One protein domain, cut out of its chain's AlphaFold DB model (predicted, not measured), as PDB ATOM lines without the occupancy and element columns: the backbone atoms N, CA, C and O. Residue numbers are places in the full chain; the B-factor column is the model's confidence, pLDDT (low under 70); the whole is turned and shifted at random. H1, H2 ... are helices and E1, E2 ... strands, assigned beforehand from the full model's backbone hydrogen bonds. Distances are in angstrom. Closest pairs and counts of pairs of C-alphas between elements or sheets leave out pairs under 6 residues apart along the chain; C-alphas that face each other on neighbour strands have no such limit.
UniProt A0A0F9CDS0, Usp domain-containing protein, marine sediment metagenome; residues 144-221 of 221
ATOM      1  N   THR A 144      31.041  -7.770 -45.616       48.84
ATOM      2  CA  THR A 144      31.279  -8.372 -44.294       48.84
ATOM      3  C   THR A 144      32.757  -8.666 -44.044       48.84
ATOM      4  O   THR A 144      33.288  -8.252 -43.017       48.84
ATOM      5  N   LYS A 145      33.474  -9.239 -45.020       53.91
ATOM      6  CA  LYS A 145      34.916  -9.526 -44.886       53.91
ATOM      7  C   LYS A 145      35.776  -8.268 -44.749       53.91
ATOM      8  O   LYS A 145      36.740  -8.252 -43.982       53.91
ATOM      9  N   ALA A 146      35.445  -7.208 -45.489       57.06
ATOM     10  CA  ALA A 146      36.160  -5.940 -45.376       57.06
ATOM     11  C   ALA A 146      35.953  -5.335 -43.977       57.06
ATOM     12  O   ALA A 146      36.929  -4.960 -43.325       57.06
ATOM     13  N   PHE A 147      34.712  -5.326 -43.478       62.41
ATOM     14  CA  PHE A 147      34.385  -4.827 -42.139       62.41
ATOM     15  C   PHE A 147      35.030  -5.647 -41.013       62.41
ATOM     16  O   PHE A 147      35.558  -5.050 -40.076       62.41
ATOM     17  N   GLU A 148      35.089  -6.975 -41.124       68.44
ATOM     18  CA  GLU A 148      35.773  -7.847 -40.152       68.44
ATOM     19  C   GLU A 148      37.262  -7.499 -40.005       68.44
ATOM     20  O   GLU A 148      37.792  -7.414 -38.891       68.44
ATOM     21  N   SER A 149      37.940  -7.229 -41.127       71.19
ATOM     22  CA  SER A 149      39.348  -6.817 -41.116       71.19
ATOM     23  C   SER A 149      39.555  -5.445 -40.458       71.19
ATOM     24  O   SER A 149      40.530  -5.248 -39.727       71.19
ATOM     25  N   PHE A 150      38.611  -4.514 -40.649       73.19
ATOM     26  CA  PHE A 150      38.626  -3.205 -39.993       73.19
ATOM     27  C   PHE A 150      38.379  -3.318 -38.490       73.19
ATOM     28  O   PHE A 150      39.087  -2.672 -37.717       73.19
ATOM     29  N   TRP A 151      37.431  -4.157 -38.070       74.38
ATOM     30  CA  TRP A 151      37.101  -4.354 -36.659       74.38
ATOM     31  C   TRP A 151      38.279  -4.949 -35.889       74.38
ATOM     32  O   TRP A 151      38.715  -4.401 -34.877       74.38
ATOM     33  N   SER A 152      38.893  -5.987 -36.462       79.00
ATOM     34  CA  SER A 152      40.094  -6.623 -35.913       79.00
ATOM     35  C   SER A 152      41.251  -5.627 -35.754       79.00
ATOM     36  O   SER A 152      41.992  -5.659 -34.769       79.00
ATOM     37  N   ALA A 153      41.418  -4.709 -36.713       79.50
ATOM     38  CA  ALA A 153      42.422  -3.654 -36.626       79.50
ATOM     39  C   ALA A 153      42.071  -2.608 -35.553       79.50
ATOM     40  O   ALA A 153      42.946  -2.225 -34.774       79.50
ATOM     41  N   ALA A 154      40.815  -2.162 -35.484       81.50
ATOM     42  CA  ALA A 154      40.354  -1.193 -34.493       81.50
ATOM     43  C   ALA A 154      40.544  -1.714 -33.060       81.50
ATOM     44  O   ALA A 154      41.088  -0.992 -32.222       81.50
ATOM     45  N   GLU A 155      40.204  -2.980 -32.801       83.81
ATOM     46  CA  GLU A 155      40.434  -3.644 -31.513       83.81
ATOM     47  C   GLU A 155      41.924  -3.752 -31.186       83.81
ATOM     48  O   GLU A 155      42.360  -3.347 -30.105       83.81
ATOM     49  N   LYS A 156      42.732  -4.221 -32.147       86.94
ATOM     50  CA  LYS A 156      44.187  -4.346 -31.989       86.94
ATOM     51  C   LYS A 156      44.841  -3.022 -31.600       86.94
ATOM     52  O   LYS A 156      45.739  -3.005 -30.759       86.94
ATOM     53  N   TYR A 157      44.413  -1.920 -32.213       87.75
ATOM     54  CA  TYR A 157      44.957  -0.588 -31.946       87.75
ATOM     55  C   TYR A 157      44.174   0.198 -30.885       87.75
ATOM     56  O   TYR A 157      44.542   1.335 -30.597       87.75
ATOM     57  N   LYS A 158      43.142  -0.402 -30.274       88.31
ATOM     58  CA  LYS A 158      42.271   0.212 -29.256       88.31
ATOM     59  C   LYS A 158      41.701   1.564 -29.698       88.31
ATOM     60  O   LYS A 158      41.682   2.528 -28.933       88.31
ATOM     61  N   VAL A 159      41.257   1.637 -30.949       86.00
ATOM     62  CA  VAL A 159      40.672   2.840 -31.548       86.00
ATOM     63  C   VAL A 159      39.153   2.727 -31.504       86.00
ATOM     64  O   VAL A 159      38.591   1.732 -31.951       86.00
ATOM     65  N   SER A 160      38.477   3.759 -30.996       81.44
ATOM     66  CA  SER A 160      37.018   3.852 -31.087       81.44
ATOM     67  C   SER A 160      36.598   3.963 -32.551       81.44
ATOM     68  O   SER A 160      37.021   4.893 -33.243       81.44
ATOM     69  N   PHE A 161      35.757   3.042 -33.012       81.19
ATOM     70  CA  PHE A 161      35.322   2.966 -34.400       81.19
ATOM     71  C   PHE A 161      33.796   3.008 -34.487       81.19
ATOM     72  O   PHE A 161      33.103   2.363 -33.705       81.19
ATOM     73  N   ILE A 162      33.286   3.793 -35.436       81.06
ATOM     74  CA  ILE A 162      31.867   3.872 -35.777       81.06
ATOM     75  C   ILE A 162      31.766   3.591 -37.273       81.06
ATOM     76  O   ILE A 162      32.421   4.264 -38.073       81.06
ATOM     77  N   SER A 163      30.945   2.616 -37.649       77.69
ATOM     78  CA  SER A 163      30.600   2.334 -39.042       77.69
ATOM     79  C   SER A 163      29.190   2.823 -39.345       77.69
ATOM     80  O   SER A 163      28.241   2.419 -38.681       77.69
ATOM     81  N   GLU A 164      29.048   3.647 -40.380       77.31
ATOM     82  CA  GLU A 164      27.751   4.053 -40.925       77.31
ATOM     83  C   GLU A 164      27.722   3.714 -42.423       77.31
ATOM     84  O   GLU A 164      28.650   4.056 -43.161       77.31
ATOM     85  N   ILE A 165      26.657   3.048 -42.879       76.81
ATOM     86  CA  ILE A 165      26.381   2.825 -44.303       76.81
ATOM     87  C   ILE A 165      25.298   3.816 -44.712       76.81
ATOM     88  O   ILE A 165      24.244   3.884 -44.087       76.81
ATOM     89  N   ILE A 166      25.572   4.608 -45.747       78.88
ATOM     90  CA  ILE A 166      24.668   5.666 -46.202       78.88
ATOM     91  C   ILE A 166      24.341   5.425 -47.669       78.88
ATOM     92  O   ILE A 166      25.207   5.558 -48.537       78.88
ATOM     93  N   GLU A 167      23.082   5.107 -47.950       79.44
ATOM     94  CA  GLU A 167      22.587   5.048 -49.319       79.44
ATOM     95  C   GLU A 167      22.560   6.458 -49.920       79.44
ATOM     96  O   GLU A 167      22.133   7.426 -49.283       79.44
ATOM     97  N   SER A 168      23.061   6.620 -51.149       75.19
ATOM     98  CA  SER A 168      23.002   7.925 -51.796       75.19
ATOM     99  C   SER A 168      23.037   7.880 -53.313       75.19
ATOM    100  O   SER A 168      23.742   7.077 -53.916       75.19
ATOM    101  N   HIS A 169      22.379   8.863 -53.924       74.69
ATOM    102  CA  HIS A 169      22.447   9.115 -55.364       74.69
ATOM    103  C   HIS A 169      23.720   9.872 -55.794       74.69
ATOM    104  O   HIS A 169      24.001   9.998 -56.983       74.69
ATOM    105  N   SER A 170      24.493  10.425 -54.850       80.69
ATOM    106  CA  SER A 170      25.752  11.122 -55.136       80.69
ATOM    107  C   SER A 170      26.716  11.021 -53.958       80.69
ATOM    108  O   SER A 170      26.666  11.825 -53.027       80.69
ATOM    109  N   VAL A 171      27.659  10.082 -54.066       83.62
ATOM    110  CA  VAL A 171      28.686   9.799 -53.049       83.62
ATOM    111  C   VAL A 171      29.412  11.075 -52.607       83.62
ATOM    112  O   VAL A 171      29.515  11.365 -51.417       83.62
ATOM    113  N   THR A 172      29.837  11.905 -53.566       83.56
ATOM    114  CA  THR A 172      30.547  13.158 -53.284       83.56
ATOM    115  C   THR A 172      29.713  14.129 -52.448       83.56
ATOM    116  O   THR A 172      30.210  14.679 -51.468       83.56
ATOM    117  N   LYS A 173      28.450  14.381 -52.823       83.81
ATOM    118  CA  LYS A 173      27.596  15.329 -52.084       83.81
ATOM    119  C   LYS A 173      27.318  14.822 -50.673       83.81
ATOM    120  O   LYS A 173      27.374  15.609 -49.733       83.81
ATOM    121  N   THR A 174      27.070  13.525 -50.533       90.44
ATOM    122  CA  THR A 174      26.798  12.889 -49.244       90.44
ATOM    123  C   THR A 174      27.986  13.005 -48.307       90.44
ATOM    124  O   THR A 174      27.823  13.513 -47.202       90.44
ATOM    125  N   ILE A 175      29.196  12.655 -48.754       90.69
ATOM    126  CA  ILE A 175      30.401  12.750 -47.915       90.69
ATOM    127  C   ILE A 175      30.724  14.215 -47.565       90.69
ATOM    128  O   ILE A 175      31.121  14.511 -46.438       90.69
ATOM    129  N   VAL A 176      30.496  15.175 -48.473       89.44
ATOM    130  CA  VAL A 176      30.647  16.612 -48.161       89.44
ATOM    131  C   VAL A 176      29.663  17.055 -47.076       89.44
ATOM    132  O   VAL A 176      30.064  17.712 -46.115       89.44
ATOM    133  N   SER A 177      28.389  16.692 -47.196       87.38
ATOM    134  CA  SER A 177      27.374  17.036 -46.198       87.38
ATOM    135  C   SER A 177      27.640  16.353 -44.858       87.38
ATOM    136  O   SER A 177      27.563  17.008 -43.821       87.38
ATOM    137  N   TYR A 178      28.022  15.076 -44.883       91.06
ATOM    138  CA  TYR A 178      28.339  14.276 -43.704       91.06
ATOM    139  C   TYR A 178      29.570  14.813 -42.967       91.06
ATOM    140  O   TYR A 178      29.526  15.052 -41.764       91.06
ATOM    141  N   SER A 179      30.654  15.109 -43.694       91.06
ATOM    142  CA  SER A 179      31.859  15.698 -43.096       91.06
ATOM    143  C   SER A 179      31.577  17.044 -42.429       91.06
ATOM    144  O   SER A 179      32.124  17.337 -41.367       91.06
ATOM    145  N   LYS A 180      30.673  17.846 -43.006       86.94
ATOM    146  CA  LYS A 180      30.234  19.117 -42.424       86.94
ATOM    147  C   LYS A 180      29.353  18.916 -41.189       86.94
ATOM    148  O   LYS A 180      29.565  19.617 -40.203       86.94
ATOM    149  N   SER A 181      28.373  18.013 -41.236       88.31
ATOM    150  CA  SER A 181      27.426  17.800 -40.132       88.31
ATOM    151  C   SER A 181      28.098  17.168 -38.914       88.31
ATOM    152  O   SER A 181      27.880  17.623 -37.795       88.31
ATOM    153  N   LYS A 182      28.975  16.184 -39.134       87.56
ATOM    154  CA  LYS A 182      29.725  15.486 -38.081       87.56
ATOM    155  C   LYS A 182      31.020  16.197 -37.675       87.56
ATOM    156  O   LYS A 182      31.706  15.714 -36.786       87.56
ATOM    157  N   LYS A 183      31.344  17.339 -38.301       85.56
ATOM    158  CA  LYS A 183      32.576  18.117 -38.066       85.56
ATOM    159  C   LYS A 183      33.843  17.254 -38.165       85.56
ATOM    160  O   LYS A 183      34.709  17.314 -37.305       85.56
ATOM    161  N   ILE A 184      33.935  16.450 -39.221       88.69
ATOM    162  CA  ILE A 184      35.078  15.561 -39.450       88.69
ATOM    163  C   ILE A 184      36.353  16.387 -39.642       88.69
ATOM    164  O   ILE A 184      36.372  17.296 -40.474       88.69
ATOM    165  N   ASP A 185      37.419  16.038 -38.921       85.56
ATOM    166  CA  ASP A 185      38.708  16.742 -38.965       85.56
ATOM    167  C   ASP A 185      39.653  16.228 -40.055       85.56
ATOM    168  O   ASP A 185      40.506  16.976 -40.525       85.56
ATOM    169  N   LEU A 186      39.491  14.977 -40.496       86.06
ATOM    170  CA  LEU A 186      40.294  14.343 -41.542       86.06
ATOM    171  C   LEU A 186      39.460  13.292 -42.271       86.06
ATOM    172  O   LEU A 186      38.827  12.451 -41.639       86.06
ATOM    173  N   ILE A 187      39.499  13.308 -43.600       89.00
ATOM    174  CA  ILE A 187      38.959  12.219 -44.414       89.00
ATOM    175  C   ILE A 187      40.128  11.383 -44.913       89.00
ATOM    176  O   ILE A 187      41.040  11.917 -45.536       89.00
ATOM    177  N   VAL A 188      40.088  10.076 -44.667       87.62
ATOM    178  CA  VAL A 188      41.067   9.128 -45.206       87.62
ATOM    179  C   VAL A 188      40.398   8.318 -46.304       87.62
ATOM    180  O   VAL A 188      39.322   7.760 -46.097       87.62
ATOM    181  N   MET A 189      41.016   8.271 -47.478       84.88
ATOM    182  CA  MET A 189      40.497   7.546 -48.634       84.88
ATOM    183  C   MET A 189      41.605   6.782 -49.342       84.88
ATOM    184  O   MET A 189      42.742   7.243 -49.407       84.88
ATOM    185  N   GLY A 190      41.250   5.646 -49.938       72.69
ATOM    186  CA  GLY A 190      42.094   5.026 -50.951       72.69
ATOM    187  C   GLY A 190      42.208   5.917 -52.191       72.69
ATOM    188  O   GLY A 190      41.289   6.673 -52.527       72.69
ATOM    189  N   ALA A 191      43.338   5.826 -52.891       63.44
ATOM    190  CA  ALA A 191      43.506   6.467 -54.195       63.44
ATOM    191  C   ALA A 191      42.514   5.922 -55.249       63.44
ATOM    192  O   ALA A 191      42.105   6.669 -56.144       63.44
ATOM    193  N   HIS A 192      42.062   4.670 -55.082       64.44
ATOM    194  CA  HIS A 192      41.222   3.923 -56.024       64.44
ATOM    195  C   HIS A 192      40.029   3.245 -55.335       64.44
ATOM    196  O   HIS A 192      40.046   3.003 -54.130       64.44
ATOM    197  N   GLY A 193      38.989   2.938 -56.118       57.09
ATOM    198  CA  GLY A 193      37.889   2.059 -55.701       57.09
ATOM    199  C   GLY A 193      38.193   0.575 -55.954       57.09
ATOM    200  O   GLY A 193      39.313   0.212 -56.301       57.09
ATOM    201  N   ILE A 194      37.164  -0.271 -55.845       44.78
ATOM    202  CA  ILE A 194      37.221  -1.746 -55.970       44.78
ATOM    203  C   ILE A 194      37.845  -2.247 -57.296       44.78
ATOM    204  O   ILE A 194      38.327  -3.370 -57.365       44.78
ATOM    205  N   THR A 195      37.901  -1.426 -58.350       47.72
ATOM    206  CA  THR A 195      38.301  -1.850 -59.705       47.72
ATOM    207  C   THR A 195      39.809  -1.865 -59.998       47.72
ATOM    208  O   THR A 195      40.161  -2.028 -61.159       47.72
ATOM    209  N   GLY A 196      40.680  -1.714 -58.991       46.41
ATOM    210  CA  GLY A 196      42.109  -2.074 -59.040       46.41
ATOM    211  C   GLY A 196      42.895  -1.644 -60.290       46.41
ATOM    212  O   GLY A 196      43.000  -2.400 -61.251       46.41
ATOM    213  N   TRP A 197      43.530  -0.466 -60.254       48.69
ATOM    214  CA  TRP A 197      44.524  -0.065 -61.261       48.69
ATOM    215  C   TRP A 197      45.814   0.420 -60.589       48.69
ATOM    216  O   TRP A 197      45.789   1.326 -59.761       48.69
ATOM    217  N   ASP A 198      46.957  -0.134 -61.001       48.28
ATOM    218  CA  ASP A 198      48.274   0.011 -60.348       48.28
ATOM    219  C   ASP A 198      48.943   1.404 -60.448       48.28
ATOM    220  O   ASP A 198      50.114   1.568 -60.088       48.28
ATOM    221  N   LYS A 199      48.254   2.446 -60.941       51.81
ATOM    222  CA  LYS A 199      48.850   3.778 -61.188       51.81
ATOM    223  C   LYS A 199      47.951   4.936 -60.747       51.81
ATOM    224  O   LYS A 199      46.732   4.829 -60.759       51.81
ATOM    225  N   LEU A 200      48.610   6.037 -60.360       51.97
ATOM    226  CA  LEU A 200      48.150   7.278 -59.699       51.97
ATOM    227  C   LEU A 200      47.036   8.070 -60.432       51.97
ATOM    228  O   LEU A 200      47.189   9.252 -60.718       51.97
ATOM    229  N   ILE A 201      45.904   7.437 -60.732       56.12
ATOM    230  CA  ILE A 201      44.673   8.131 -61.116       56.12
ATOM    231  C   ILE A 201      43.869   8.316 -59.833       56.12
ATOM    232  O   ILE A 201      43.387   7.346 -59.255       56.12
ATOM    233  N   LEU A 202      43.744   9.562 -59.378       63.69
ATOM    234  CA  LEU A 202      42.760   9.918 -58.362       63.69
ATOM    235  C   LEU A 202      41.378   9.488 -58.863       63.69
ATOM    236  O   LEU A 202      40.922   9.959 -59.906       63.69
ATOM    237  N   GLY A 203      40.707   8.600 -58.128       64.25
ATOM    238  CA  GLY A 203      39.319   8.261 -58.427       64.25
ATOM    239  C   GLY A 203      38.450   9.523 -58.487       64.25
ATOM    240  O   GLY A 203      38.649  10.458 -57.712       64.25
ATOM    241  N   SER A 204      37.460   9.553 -59.381       66.44
ATOM    242  CA  SER A 204      36.598  10.728 -59.600       66.44
ATOM    243  C   SER A 204      35.924  11.238 -58.317       66.44
ATOM    244  O   SER A 204      35.741  12.445 -58.147       66.44
ATOM    245  N   VAL A 205      35.597  10.331 -57.389       77.44
ATOM    246  CA  VAL A 205      35.067  10.656 -56.055       77.44
ATOM    247  C   VAL A 205      36.146  11.283 -55.175       77.44
ATOM    248  O   VAL A 205      35.914  12.354 -54.619       77.44
ATOM    249  N   THR A 206      37.322  10.661 -55.081       77.69
ATOM    250  CA  THR A 206      38.467  11.160 -54.304       77.69
ATOM    251  C   THR A 206      38.878  12.557 -54.764       77.69
ATOM    252  O   THR A 206      38.990  13.463 -53.939       77.69
ATOM    253  N   ASP A 207      39.006  12.767 -56.078       74.94
ATOM    254  CA  ASP A 207      39.304  14.079 -56.648       74.94
ATOM    255  C   ASP A 207      38.207  15.097 -56.316       74.94
ATOM    256  O   ASP A 207      38.477  16.174 -55.778       74.94
ATOM    257  N   SER A 208      36.944  14.741 -56.562       77.94
ATOM    258  CA  SER A 208      35.820  15.640 -56.299       77.94
ATOM    259  C   SER A 208      35.719  16.035 -54.826       77.94
ATOM    260  O   SER A 208      35.386  17.182 -54.521       77.94
ATOM    261  N   LEU A 209      35.992  15.108 -53.906       83.88
ATOM    262  CA  LEU A 209      35.963  15.362 -52.469       83.88
ATOM    263  C   LEU A 209      37.104  16.253 -52.035       83.88
ATOM    264  O   LEU A 209      36.848  17.246 -51.361       83.88
ATOM    265  N   ALA A 210      38.323  15.972 -52.487       79.31
ATOM    266  CA  ALA A 210      39.491  16.770 -52.149       79.31
ATOM    267  C   ALA A 210      39.341  18.252 -52.570       79.31
ATOM    268  O   ALA A 210      39.983  19.133 -52.003       79.31
ATOM    269  N   HIS A 211      38.441  18.547 -53.516       74.88
ATOM    270  CA  HIS A 211      38.067  19.911 -53.895       74.88
ATOM    271  C   HIS A 211      36.870  20.504 -53.135       74.88
ATOM    272  O   HIS A 211      36.750  21.724 -53.063       74.88
ATOM    273  N   ARG A 212      35.950  19.688 -52.611       82.75
ATOM    274  CA  ARG A 212      34.654  20.156 -52.077       82.75
ATOM    275  C   ARG A 212      34.536  20.066 -50.563       82.75
ATOM    276  O   ARG A 212      33.742  20.804 -49.977       82.75
ATOM    277  N   VAL A 213      35.264  19.152 -49.930       84.50
ATOM    278  CA  VAL A 213      35.229  19.002 -48.477       84.50
ATOM    279  C   VAL A 213      36.008  20.126 -47.819       84.50
ATOM    280  O   VAL A 213      36.950  20.688 -48.381       84.50
ATOM    281  N   ARG A 214      35.587  20.483 -46.606       80.25
ATOM    282  CA  ARG A 214      36.328  21.465 -45.827       80.25
ATOM    283  C   ARG A 214      37.547  20.786 -45.210       80.25
ATOM    284  O   ARG A 214      38.637  21.314 -45.345       80.25
ATOM    285  N   CYS A 215      37.448  19.672 -44.500       80.19
ATOM    286  CA  CYS A 215      38.620  19.051 -43.862       80.19
ATOM    287  C   CYS A 215      39.695  18.562 -44.860       80.19
ATOM    288  O   CYS A 215      39.386  18.363 -46.034       80.19
ATOM    289  N   PRO A 216      40.960  18.408 -44.419       80.44
ATOM    290  CA  PRO A 216      41.986  17.741 -45.210       80.44
ATOM    291  C   PRO A 216      41.532  16.352 -45.668       80.44
ATOM    292  O   PRO A 216      40.832  15.639 -44.943       80.44
ATOM    293  N   VAL A 217      41.975  15.968 -46.863       83.56
ATOM    294  CA  VAL A 217      41.807  14.610 -47.387       83.56
ATOM    295  C   VAL A 217      43.181  13.960 -47.477       83.56
ATOM    296  O   VAL A 217      44.070  14.466 -48.165       83.56
ATOM    297  N   LEU A 218      43.344  12.854 -46.757       81.12
ATOM    298  CA  LEU A 218      44.507  11.986 -46.798       81.12
ATOM    299  C   LEU A 218      44.243  10.849 -47.777       81.12
ATOM    300  O   LEU A 218      43.376  10.006 -47.542       81.12
ATOM    301  N   ILE A 219      45.016  10.817 -48.853       79.50
ATOM    302  CA  ILE A 219      44.884   9.783 -49.876       79.50
ATOM    303  C   ILE A 219      45.981   8.746 -49.670       79.50
ATOM    304  O   ILE A 219      47.171   9.075 -49.700       79.50
ATOM    305  N   VAL A 220      45.555   7.507 -49.440       73.00
ATOM    306  CA  VAL A 220      46.392   6.355 -49.096       73.00
ATOM    307  C   VAL A 220      46.552   5.451 -50.323       73.00
ATOM    308  O   VAL A 220      45.580   5.203 -51.043       73.00
ATOM    309  N   ARG A 221      47.792   5.006 -50.564       63.69
ATOM    310  CA  ARG A 221      48.168   4.017 -51.586       63.69
ATOM    311  C   ARG A 221      48.220   2.613 -51.005       63.69
ATOM    312  O   ARG A 221      48.715   2.486 -49.861       63.69
TER     313      ARG A 221
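This is residues 144 to 221 of the 221 residues of the protein "Usp domain-containing protein" of marine sediment metagenome (UniProt A0A0F9CDS0). The body is a small two-stranded parallel sheet, E1 beside E2, with helix H3 packed on it and helix H2 next to H3. Helix H1 lies away from this body, joined to it by a long link that crosses the gap between them. The printed part has 78 residues with three named helices and two named strands, in the order H1, H2, E1, H3, E2, and the class is mostly helix. It is only just compact, close to loose, with a radius of gyration of the C-alphas of 13.6 A, and it spans 34 by 33 by 23 A.

Find C-alpha 144 at (31.279, -8.372, -44.294); from there H1, residues 144 to 156, runs 18.3 A to C-alpha 156 at (44.187, -4.346, -31.989). Read on past residues 157 to 170 to H2, residues 171 to 181, which is 15.2 A long. E1 follows at residues 187 to 190, 10.2 A long. After residues 191 to 203 look for H3, residues 204 to 212, 12.2 A long. E2, residues 217 to 220, ends at C-alpha 220 at (46.392, 6.355, -49.096).

Begin with the sheet, where E1 and E2 are parallel neighbours with 29 degrees between their directions. C-alphas 188 and 218 face each other at 4.7 A, and N 218 and O 187 are within hydrogen-bond range at 2.8 A, as are N 189 and O 218 at 2.9 A. E1, H3 and E2 form a strand-helix-strand unit, two parallel neighbour strands with a helix between them in the chain, and its crossover is right-handed. The closest C-alphas of H3 and E2 are those of Ala 210 and Val 217, 5.7 A apart; for E1 and H3 they are those of Met 189 and Thr 206, 7.0 A apart. Next look at H2, which touches H3, with the C-alphas of Thr 172 and Val 205 closest at 5.9 A. They run the same way at a shallow tilt of 34 degrees, only just short of steep. H2 and E2 are apart. H1 is apart from H2, E1, H3 and E2. In H1, H2 and H3 every O i to N i+4 pair is within hydrogen-bond range.

The two C-alphas farthest apart are those of Lys 156 and His 169, 34.6 A. The printed part has no cut and ends at residue 221, the chain's last residue. The links H1 to H2 and E1 to H3 are long, while H2 to E1 and H3 to E2 are tight. The mean pLDDT of the printed part is 75.5; look for values under 70 at residues 144 to 148, residues 191 to 204 and residue 221.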